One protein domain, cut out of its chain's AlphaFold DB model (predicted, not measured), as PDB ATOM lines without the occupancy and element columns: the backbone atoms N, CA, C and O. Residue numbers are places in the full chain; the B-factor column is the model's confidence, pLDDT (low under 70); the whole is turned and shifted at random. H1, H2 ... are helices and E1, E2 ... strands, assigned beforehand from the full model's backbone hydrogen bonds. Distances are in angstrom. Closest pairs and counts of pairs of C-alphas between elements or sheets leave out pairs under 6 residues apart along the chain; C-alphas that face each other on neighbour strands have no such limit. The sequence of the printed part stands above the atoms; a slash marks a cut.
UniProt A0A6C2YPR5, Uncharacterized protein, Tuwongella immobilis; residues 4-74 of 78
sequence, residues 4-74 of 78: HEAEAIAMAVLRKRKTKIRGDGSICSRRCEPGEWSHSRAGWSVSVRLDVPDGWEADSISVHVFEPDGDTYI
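What this domain is: This is residues 4 to 74 of the 78 residues of an uncharacterized protein of Tuwongella immobilis (UniProt A0A6C2YPR5). A four-stranded antiparallel sheet, strongly twisted, forms a wall with one helix, H1, packed slantwise across one face and the other face bare of named helices. Together they make two layers, a helix layer on a sheet; the link between E2 and E3, residues 50 to 59, reaches to one end of the long axis. The printed part has 71 residues, with H1, E1, E2, E3 and E4 in that order along the chain and the sheet in the same strand order, a meander, each strand the antiparallel neighbour of the one before. The class is mixed, helices and strands; the whole is compact, with a radius of gyration of the C-alphas of 12.6 A, and elongated, spanning 39 by 20 by 17 A.

Where its parts are: H1, residues 4 to 16, begins at C-alpha 4 (-18.202, 12.665, 103.912) and is 18.3 A long. E1 is residues 27 to 32, 16.0 A; E2 residues 43 to 49, 19.7 A; E3 residues 60 to 66, 19.2 A. E4, residues 71 to 73, is 6.9 A long and ends at C-alpha 73 (-2.386, 12.028, 97.282).

How they stand to each other: H1 is on the sheet at a height of 8.0 A, over E2 and E3, slantwise to the strands at 52 degrees to E2 on the local plane. Its closest C-alphas to E3 are those of Ala 10 and Val 63, 5.8 A apart. In H1 every O i to N i+4 pair is within hydrogen-bond range. The hairpin E1 and E2 has N 30 and O 45 within hydrogen-bond range at 2.9 A; the hairpin E2 and E3 has N 46 and O 63 at 2.8 A; the hairpin E3 and E4 has N 64 and O 73 at 2.8 A. The edge strands E1 and E4 are apart.

The domain as a whole: The two C-alphas farthest apart are those of Gly 55 and Pro 68, 39.9 A. The printed part has no cut and no long link. Mean pLDDT of the printed part is 80.4; residues 22 to 25, 37 to 39 and 53 to 58 are under 70.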
ATOM      1  N   HIS A   4     -17.649  13.904 104.459       90.81
ATOM      2  CA  HIS A   4     -18.202  12.665 103.912       90.81
ATOM      3  C   HIS A   4     -17.801  12.453 102.445       90.81
ATOM      4  O   HIS A   4     -17.516  11.327 102.042       90.81
ATOM      5  N   GLU A   5     -17.737  13.523 101.646       90.56
ATOM      6  CA  GLU A   5     -17.246  13.454 100.262       90.56
ATOM      7  C   GLU A   5     -15.770  13.046 100.214       90.56
ATOM      8  O   GLU A   5     -15.405  12.152  99.450       90.56
ATOM      9  N   ALA A   6     -14.927  13.646 101.058       89.69
ATOM     10  CA  ALA A   6     -13.511  13.300 101.123       89.69
ATOM     11  C   ALA A   6     -13.281  11.853 101.581       89.69
ATOM     12  O   ALA A   6     -12.473  11.137 100.989       89.69
ATOM     13  N   GLU A   7     -14.018  11.388 102.591       90.75
ATOM     14  CA  GLU A   7     -13.966   9.997 103.051       90.75
ATOM     15  C   GLU A   7     -14.404   9.019 101.954       90.75
ATOM     16  O   GLU A   7     -13.739   8.008 101.719       90.75
ATOM     17  N   ALA A   8     -15.476   9.336 101.221       90.06
ATOM     18  CA  ALA A   8     -15.938   8.523 100.100       90.06
ATOM     19  C   ALA A   8     -14.889   8.437  98.978       90.06
ATOM     20  O   ALA A   8     -14.636   7.346  98.454       90.06
ATOM     21  N   ILE A   9     -14.241   9.559  98.643       89.50
ATOM     22  CA  ILE A   9     -13.145   9.612  97.667       89.50
ATOM     23  C   ILE A   9     -11.965   8.755  98.146       89.50
ATOM     24  O   ILE A   9     -11.491   7.895  97.400       89.50
ATOM     25  N   ALA A  10     -11.528   8.924  99.395       87.75
ATOM     26  CA  ALA A  10     -10.425   8.158  99.972       87.75
ATOM     27  C   ALA A  10     -10.697   6.647  99.929       87.75
ATOM     28  O   ALA A  10      -9.884   5.874  99.415       87.75
ATOM     29  N   MET A  11     -11.884   6.220 100.364       86.12
ATOM     30  CA  MET A  11     -12.299   4.817 100.324       86.12
ATOM     31  C   MET A  11     -12.366   4.267  98.897       86.12
ATOM     32  O   MET A  11     -11.973   3.123  98.658       86.12
ATOM     33  N   ALA A  12     -12.828   5.063  97.929       88.00
ATOM     34  CA  ALA A  12     -12.847   4.661  96.526       88.00
ATOM     35  C   ALA A  12     -11.429   4.427  95.979       88.00
ATOM     36  O   ALA A  12     -11.204   3.449  95.261       88.00
ATOM     37  N   VAL A  13     -10.458   5.273  96.342       85.31
ATOM     38  CA  VAL A  13      -9.056   5.104  95.927       85.31
ATOM     39  C   VAL A  13      -8.429   3.864  96.568       85.31
ATOM     40  O   VAL A  13      -7.799   3.073  95.865       85.31
ATOM     41  N   LEU A  14      -8.647   3.637  97.865       82.00
ATOM     42  CA  LEU A  14      -8.130   2.451  98.560       82.00
ATOM     43  C   LEU A  14      -8.714   1.150  97.998       82.00
ATOM     44  O   LEU A  14      -7.982   0.191  97.748       82.00
ATOM     45  N   ARG A  15     -10.017   1.135  97.686       81.75
ATOM     46  CA  ARG A  15     -10.662   0.005  96.998       81.75
ATOM     47  C   ARG A  15     -10.062  -0.241  95.612       81.75
ATOM     48  O   ARG A  15      -9.797  -1.392  95.269       81.75
ATOM     49  N   LYS A  16      -9.786   0.812  94.827       82.94
ATOM     50  CA  LYS A  16      -9.106   0.691  93.519       82.94
ATOM     51  C   LYS A  16      -7.697   0.109  93.646       82.94
ATOM     52  O   LYS A  16      -7.283  -0.658  92.782       82.94
ATOM     53  N   ARG A  17      -6.981   0.423  94.730       76.25
ATOM     54  CA  ARG A  17      -5.655  -0.141  95.036       76.25
ATOM     55  C   ARG A  17      -5.699  -1.566  95.604       76.25
ATOM     56  O   ARG A  17      -4.645  -2.110  95.914       76.25
ATOM     57  N   LYS A  18      -6.885  -2.188  95.708       74.00
ATOM     58  CA  LYS A  18      -7.097  -3.506  96.337       74.00
ATOM     59  C   LYS A  18      -6.553  -3.573  97.770       74.00
ATOM     60  O   LYS A  18      -6.153  -4.636  98.237       74.00
ATOM     61  N   THR A  19      -6.538  -2.443  98.470       72.81
ATOM     62  CA  THR A  19      -6.088  -2.379  99.857       72.81
ATOM     63  C   THR A  19      -7.134  -3.043 100.753       72.81
ATOM     64  O   THR A  19      -8.316  -2.693 100.694       72.81
ATOM     65  N   LYS A  20      -6.720  -4.019 101.570       74.19
ATOM     66  CA  LYS A  20      -7.609  -4.693 102.522       74.19
ATOM     67  C   LYS A  20      -7.819  -3.778 103.729       74.19
ATOM     68  O   LYS A  20      -6.905  -3.542 104.511       74.19
ATOM     69  N   ILE A  21      -9.014  -3.209 103.832       75.31
ATOM     70  CA  ILE A  21      -9.396  -2.291 104.910       75.31
ATOM     71  C   ILE A  21      -9.951  -3.115 106.067       75.31
ATOM     72  O   ILE A  21     -10.679  -4.084 105.836       75.31
ATOM     73  N   ARG A  22      -9.613  -2.735 107.301       69.31
ATOM     74  CA  ARG A  22     -10.091  -3.430 108.495       69.31
ATOM     75  C   ARG A  22     -11.617  -3.366 108.573       69.31
ATOM     76  O   ARG A  22     -12.223  -2.330 108.308       69.31
ATOM     77  N   GLY A  23     -12.243  -4.496 108.900       63.69
ATOM     78  CA  GLY A  23     -13.702  -4.652 108.879       63.69
ATOM     79  C   GLY A  23     -14.456  -3.790 109.900       63.69
ATOM     80  O   GLY A  23     -15.655  -3.585 109.738       63.69
ATOM     81  N   ASP A  24     -13.765  -3.252 110.912       67.94
ATOM     82  CA  ASP A  24     -14.309  -2.253 111.842       67.94
ATOM     83  C   ASP A  24     -14.436  -0.860 111.201       67.94
ATOM     84  O   ASP A  24     -15.064   0.021 111.783       67.94
ATOM     85  N   GLY A  25     -13.874  -0.658 110.003       62.16
ATOM     86  CA  GLY A  25     -14.067   0.546 109.199       62.16
ATOM     87  C   GLY A  25     -13.582   1.817 109.890       62.16
ATOM     88  O   GLY A  25     -14.143   2.881 109.646       62.16
ATOM     89  N   SER A  26     -12.582   1.721 110.774       78.31
ATOM     90  CA  SER A  26     -12.083   2.876 111.520       78.31
ATOM     91  C   SER A  26     -11.418   3.872 110.562       78.31
ATOM     92  O   SER A  26     -10.284   3.680 110.110       78.31
ATOM     93  N   ILE A  27     -12.181   4.914 110.228       85.31
ATOM     94  CA  ILE A  27     -11.784   6.052 109.407       85.31
ATOM     95  C   ILE A  27     -11.675   7.259 110.336       85.31
ATOM     96  O   ILE A  27     -12.590   7.554 111.104       85.31
ATOM     97  N   CYS A  28     -10.552   7.963 110.267       87.88
ATOM     98  CA  CYS A  28     -10.373   9.250 110.922       87.88
ATOM     99  C   CYS A  28     -10.100  10.290 109.847       87.88
ATOM    100  O   CYS A  28      -9.186  10.120 109.047       87.88
ATOM    101  N   SER A  29     -10.865  11.374 109.828       90.38
ATOM    102  CA  SER A  29     -10.651  12.468 108.891       90.38
ATOM    103  C   SER A  29     -10.375  13.770 109.633       90.38
ATOM    104  O   SER A  29     -10.921  14.044 110.702       90.38
ATOM    105  N   ARG A  30      -9.476  14.572 109.070       91.62
ATOM    106  CA  ARG A  30      -9.131  15.901 109.570       91.62
ATOM    107  C   ARG A  30      -9.170  16.891 108.418       91.62
ATOM    108  O   ARG A  30      -8.599  16.631 107.360       91.62
ATOM    109  N   ARG A  31      -9.813  18.035 108.647       90.62
ATOM    110  CA  ARG A  31      -9.759  19.184 107.745       90.62
ATOM    111  C   ARG A  31      -8.377  19.827 107.820       90.62
ATOM    112  O   ARG A  31      -7.873  20.028 108.925       90.62
ATOM    113  N   CYS A  32      -7.805  20.147 106.665       87.56
ATOM    114  CA  CYS A  32      -6.547  20.867 106.582       87.56
ATOM    115  C   CYS A  32      -6.660  22.105 105.707       87.56
ATOM    116  O   CYS A  32      -7.245  22.088 104.621       87.56
ATOM    117  N   GLU A  33      -6.073  23.172 106.218       88.31
ATOM    118  CA  GLU A  33      -6.047  24.487 105.616       88.31
ATOM    119  C   GLU A  33      -4.828  24.641 104.689       88.31
ATOM    120  O   GLU A  33      -3.837  23.907 104.806       88.31
ATOM    121  N   PRO A  34      -4.875  25.594 103.742       84.06
ATOM    122  CA  PRO A  34      -3.749  25.887 102.862       84.06
ATOM    123  C   PRO A  34      -2.460  26.151 103.654       84.06
ATOM    124  O   PRO A  34      -2.437  27.002 104.541       84.06
ATOM    125  N   GLY A  35      -1.376  25.450 103.315       80.75
ATOM    126  CA  GLY A  35      -0.075  25.618 103.970       80.75
ATOM    127  C   GLY A  35       0.142  24.800 105.251       80.75
ATOM    128  O   GLY A  35       1.266  24.788 105.747       80.75
ATOM    129  N   GLU A  36      -0.862  24.072 105.765       79.88
ATOM    130  CA  GLU A  36      -0.628  23.058 106.816       79.88
ATOM    131  C   GLU A  36       0.167  21.857 106.286       79.88
ATOM    132  O   GLU A  36       0.894  21.192 107.024       79.88
ATOM    133  N   TRP A  37       0.046  21.587 104.989       69.69
ATOM    134  CA  TRP A  37       0.887  20.645 104.261       69.69
ATOM    135  C   TRP A  37       1.787  21.419 103.303       69.69
ATOM    136  O   TRP A  37       1.518  22.582 103.005       69.69
ATOM    137  N   SER A  38       2.798  20.768 102.718       68.38
ATOM    138  CA  SER A  38       3.607  21.317 101.609       68.38
ATOM    139  C   SER A  38       2.788  21.638 100.336       68.38
ATOM    140  O   SER A  38       3.342  21.775  99.248       68.38
ATOM    141  N   HIS A  39       1.464  21.739 100.460       68.38
ATOM    142  CA  HIS A  39       0.487  22.049  99.442       68.38
ATOM    143  C   HIS A  39      -0.233  23.358  99.784       68.38
ATOM    144  O   HIS A  39      -0.704  23.580 100.897       68.38
ATOM    145  N   SER A  40      -0.388  24.207  98.774       76.31
ATOM    146  CA  SER A  40      -1.096  25.490  98.849       76.31
ATOM    147  C   SER A  40      -2.626  25.366  98.828       76.31
ATOM    148  O   SER A  40      -3.316  26.378  98.755       76.31
ATOM    149  N   ARG A  41      -3.170  24.143  98.850       82.62
ATOM    150  CA  ARG A  41      -4.609  23.866  98.723       82.62
ATOM    151  C   ARG A  41      -5.176  23.345 100.038       82.62
ATOM    152  O   ARG A  41      -4.532  22.536 100.701       82.62
ATOM    153  N   ALA A  42      -6.392  23.781 100.367       87.56
ATOM    154  CA  ALA A  42      -7.181  23.194 101.444       87.56
ATOM    155  C   ALA A  42      -7.613  21.768 101.070       87.56
ATOM    156  O   ALA A  42      -7.676  21.406  99.890       87.56
ATOM    157  N   GLY A  43      -7.936  20.954 102.068       91.12
ATOM    158  CA  GLY A  43      -8.339  19.578 101.832       91.12
ATOM    159  C   GLY A  43      -8.675  18.809 103.099       91.12
ATOM    160  O   GLY A  43      -8.941  19.374 104.158       91.12
ATOM    161  N   TRP A  44      -8.671  17.492 102.970       91.81
ATOM    162  CA  TRP A  44      -8.983  16.542 104.027       91.81
ATOM    163  C   TRP A  44      -7.914  15.456 104.072       91.81
ATOM    164  O   TRP A  44      -7.558  14.907 103.035       91.81
ATOM    165  N   SER A  45      -7.387  15.146 105.255       89.62
ATOM    166  CA  SER A  45      -6.547  13.964 105.461       89.62
ATOM    167  C   SER A  45      -7.421  12.897 106.060       89.62
ATOM    168  O   SER A  45      -7.938  13.073 107.161       89.62
ATOM    169  N   VAL A  46      -7.584  11.809 105.325       89.06
ATOM    170  CA  VAL A  46      -8.398  10.664 105.702       89.06
ATOM    171  C   VAL A  46      -7.467   9.501 105.997       89.06
ATOM    172  O   VAL A  46      -6.873   8.927 105.091       89.06
ATOM    173  N   SER A  47      -7.333   9.158 107.267       87.75
ATOM    174  CA  SER A  47      -6.574   8.007 107.736       87.75
ATOM    175  C   SER A  47      -7.498   6.801 107.878       87.75
ATOM    176  O   SER A  47      -8.541   6.874 108.528       87.75
ATOM    177  N   VAL A  48      -7.114   5.683 107.269       84.88
ATOM    178  CA  VAL A  48      -7.890   4.442 107.235       84.88
ATOM    179  C   VAL A  48      -7.034   3.307 107.778       84.88
ATOM    180  O   VAL A  48      -5.911   3.098 107.319       84.88
ATOM    181  N   ARG A  49      -7.565   2.557 108.749       82.31
ATOM    182  CA  ARG A  49      -6.876   1.380 109.295       82.31
ATOM    183  C   ARG A  49      -6.959   0.189 108.348       82.31
ATOM    184  O   ARG A  49      -8.030  -0.147 107.833       82.31
ATOM    185  N   LEU A  50      -5.822  -0.459 108.139       78.69
ATOM    186  CA  LEU A  50      -5.706  -1.623 107.275       78.69
ATOM    187  C   LEU A  50      -5.886  -2.920 108.060       78.69
ATOM    188  O   LEU A  50      -5.641  -2.987 109.265       78.69
ATOM    189  N   ASP A  51      -6.358  -3.946 107.360       75.81
ATOM    190  CA  ASP A  51      -6.376  -5.309 107.874       75.81
ATOM    191  C   ASP A  51      -5.008  -5.938 107.603       75.81
ATOM    192  O   ASP A  51      -4.690  -6.283 106.460       75.81
ATOM    193  N   VAL A  52      -4.185  -6.027 108.644       71.44
ATOM    194  CA  VAL A  52      -2.856  -6.644 108.594       71.44
ATOM    195  C   VAL A  52      -2.897  -8.023 109.264       71.44
ATOM    196  O   VAL A  52      -3.718  -8.235 110.157       71.44
ATOM    197  N   PRO A  53      -2.046  -8.981 108.847       69.25
ATOM    198  CA  PRO A  53      -1.970 -10.292 109.485       69.25
ATOM    199  C   PRO A  53      -1.704 -10.195 110.993       69.25
ATOM    200  O   PRO A  53      -1.004  -9.288 111.448       69.25
ATOM    201  N   ASP A  54      -2.207 -11.168 111.756       64.50
ATOM    202  CA  ASP A  54      -1.946 -11.252 113.194       64.50
ATOM    203  C   ASP A  54      -0.436 -11.217 113.488       64.50
ATOM    204  O   ASP A  54       0.356 -11.947 112.888       64.50
ATOM    205  N   GLY A  55      -0.040 -10.344 114.419       61.25
ATOM    206  CA  GLY A  55       1.360 -10.113 114.794       61.25
ATOM    207  C   GLY A  55       2.041  -8.941 114.080       61.25
ATOM    208  O   GLY A  55       3.185  -8.637 114.408       61.25
ATOM    209  N   TRP A  56       1.358  -8.267 113.153       65.00
ATOM    210  CA  TRP A  56       1.811  -7.010 112.553       65.00
ATOM    211  C   TRP A  56       1.137  -5.825 113.250       65.00
ATOM    212  O   TRP A  56      -0.033  -5.908 113.633       65.00
ATOM    213  N   GLU A  57       1.858  -4.716 113.432       63.28
ATOM    214  CA  GLU A  57       1.227  -3.487 113.921       63.28
ATOM    215  C   GLU A  57       0.197  -2.994 112.901       63.28
ATOM    216  O   GLU A  57       0.420  -3.074 111.692       63.28
ATOM    217  N   ALA A  58      -0.950  -2.522 113.398       61.81
ATOM    218  CA  ALA A  58      -2.031  -2.032 112.557       61.81
ATOM    219  C   ALA A  58      -1.533  -0.866 111.701       61.81
ATOM    220  O   ALA A  58      -1.382   0.252 112.195       61.81
ATOM    221  N   ASP A  59      -1.302  -1.135 110.421       72.94
ATOM    222  CA  ASP A  59      -0.880  -0.104 109.493       72.94
ATOM    223  C   ASP A  59      -2.066   0.821 109.176       72.94
ATOM    224  O   ASP A  59      -3.228   0.396 109.089       72.94
ATOM    225  N   SER A  60      -1.791   2.114 109.048       75.69
ATOM    226  CA  SER A  60      -2.806   3.122 108.765       75.69
ATOM    227  C   SER A  60      -2.411   3.907 107.536       75.69
ATOM    228  O   SER A  60      -1.388   4.586 107.539       75.69
ATOM    229  N   ILE A  61      -3.259   3.875 106.509       79.94
ATOM    230  CA  ILE A  61      -3.031   4.646 105.297       79.94
ATOM    231  C   ILE A  61      -3.693   6.004 105.377       79.94
ATOM    232  O   ILE A  61      -4.899   6.100 105.591       79.94
ATOM    233  N   SER A  62      -2.903   7.058 105.202       84.25
ATOM    234  CA  SER A  62      -3.429   8.415 105.091       84.25
ATOM    235  C   SER A  62      -3.632   8.757 103.620       84.25
ATOM    236  O   SER A  62      -2.752   8.543 102.792       84.25
ATOM    237  N   VAL A  63      -4.813   9.262 103.287       85.25
ATOM    238  CA  VAL A  63      -5.189   9.736 101.958       85.25
ATOM    239  C   VAL A  63      -5.515  11.214 102.078       85.25
ATOM    240  O   VAL A  63      -6.459  11.595 102.765       85.25
ATOM    241  N   HIS A  64      -4.741  12.052 101.403       87.88
ATOM    242  CA  HIS A  64      -4.991  13.483 101.329       87.88
ATOM    243  C   HIS A  64      -5.883  13.761 100.123       87.88
ATOM    244  O   HIS A  64      -5.528  13.398  99.004       87.88
ATOM    245  N   VAL A  65      -7.036  14.382 100.350       88.00
ATOM    246  CA  VAL A  65      -8.015  14.757  99.326       88.00
ATOM    247  C   VAL A  65      -8.075  16.279  99.256       88.00
ATOM    248  O   VAL A  65      -8.469  16.927 100.226       88.00
ATOM    249  N   PHE A  66      -7.660  16.862  98.136       88.38
ATOM    250  CA  PHE A  66      -7.555  18.309  97.959       88.38
ATOM    251  C   PHE A  66      -8.805  18.909  97.322       88.38
ATOM    252  O   PHE A  66      -9.451  18.308  96.464       88.38
ATOM    253  N   GLU A  67      -9.112  20.141  97.708       84.81
ATOM    254  CA  GLU A  67     -10.155  20.947  97.087       84.81
ATOM    255  C   GLU A  67      -9.629  21.810  95.929       84.81
ATOM    256  O   GLU A  67      -8.441  22.145  95.899       84.81
ATOM    257  N   PRO A  68     -10.520  22.241  95.015       78.69
ATOM    258  CA  PRO A  68     -11.912  21.792  94.865       78.69
ATOM    259  C   PRO A  68     -12.037  20.455  94.114       78.69
ATOM    260  O   PRO A  68     -13.095  19.834  94.158       78.69
ATOM    261  N   ASP A  69     -10.965  20.004  93.467       78.12
ATOM    262  CA  ASP A  69     -11.020  18.994  92.404       78.12
ATOM    263  C   ASP A  69     -11.110  17.543  92.903       78.12
ATOM    264  O   ASP A  69     -11.324  16.626  92.112       78.12
ATOM    265  N   GLY A  70     -10.944  17.301  94.208       79.38
ATOM    266  CA  GLY A  70     -10.900  15.938  94.746       79.38
ATOM    267  C   GLY A  70      -9.618  15.196  94.392       79.38
ATOM    268  O   GLY A  70      -9.584  13.969  94.493       79.38
ATOM    269  N   ASP A  71      -8.571  15.924  93.993       84.12
ATOM    270  CA  ASP A  71      -7.244  15.362  93.764       84.12
ATOM    271  C   ASP A  71      -6.805  14.579  94.995       84.12
ATOM    272  O   ASP A  71      -6.893  15.069  96.121       84.12
ATOM    273  N   THR A  72      -6.303  13.365  94.782       82.38
ATOM    274  CA  THR A  72      -5.872  12.503  95.881       82.38
ATOM    275  C   THR A  72      -4.375  12.284  95.865       82.38
ATOM    276  O   THR A  72      -3.780  11.980  94.832       82.38
ATOM    277  N   TYR A  73      -3.768  12.398  97.038       82.25
ATOM    278  CA  TYR A  73      -2.386  12.028  97.282       82.25
ATOM    279  C   TYR A  73      -2.335  10.998  98.403       82.25
ATOM    280  O   TYR A  73      -2.844  11.215  99.500       82.25
ATOM    281  N   ILE A  74      -1.721   9.857  98.107       77.19
ATOM    282  CA  ILE A  74      -1.450   8.814  99.090       77.19
ATOM    283  C   ILE A  74       0.061   8.814  99.288       77.19
ATOM    284  O   ILE A  74       0.750   8.320  98.385       77.19
TER     285      ILE A  74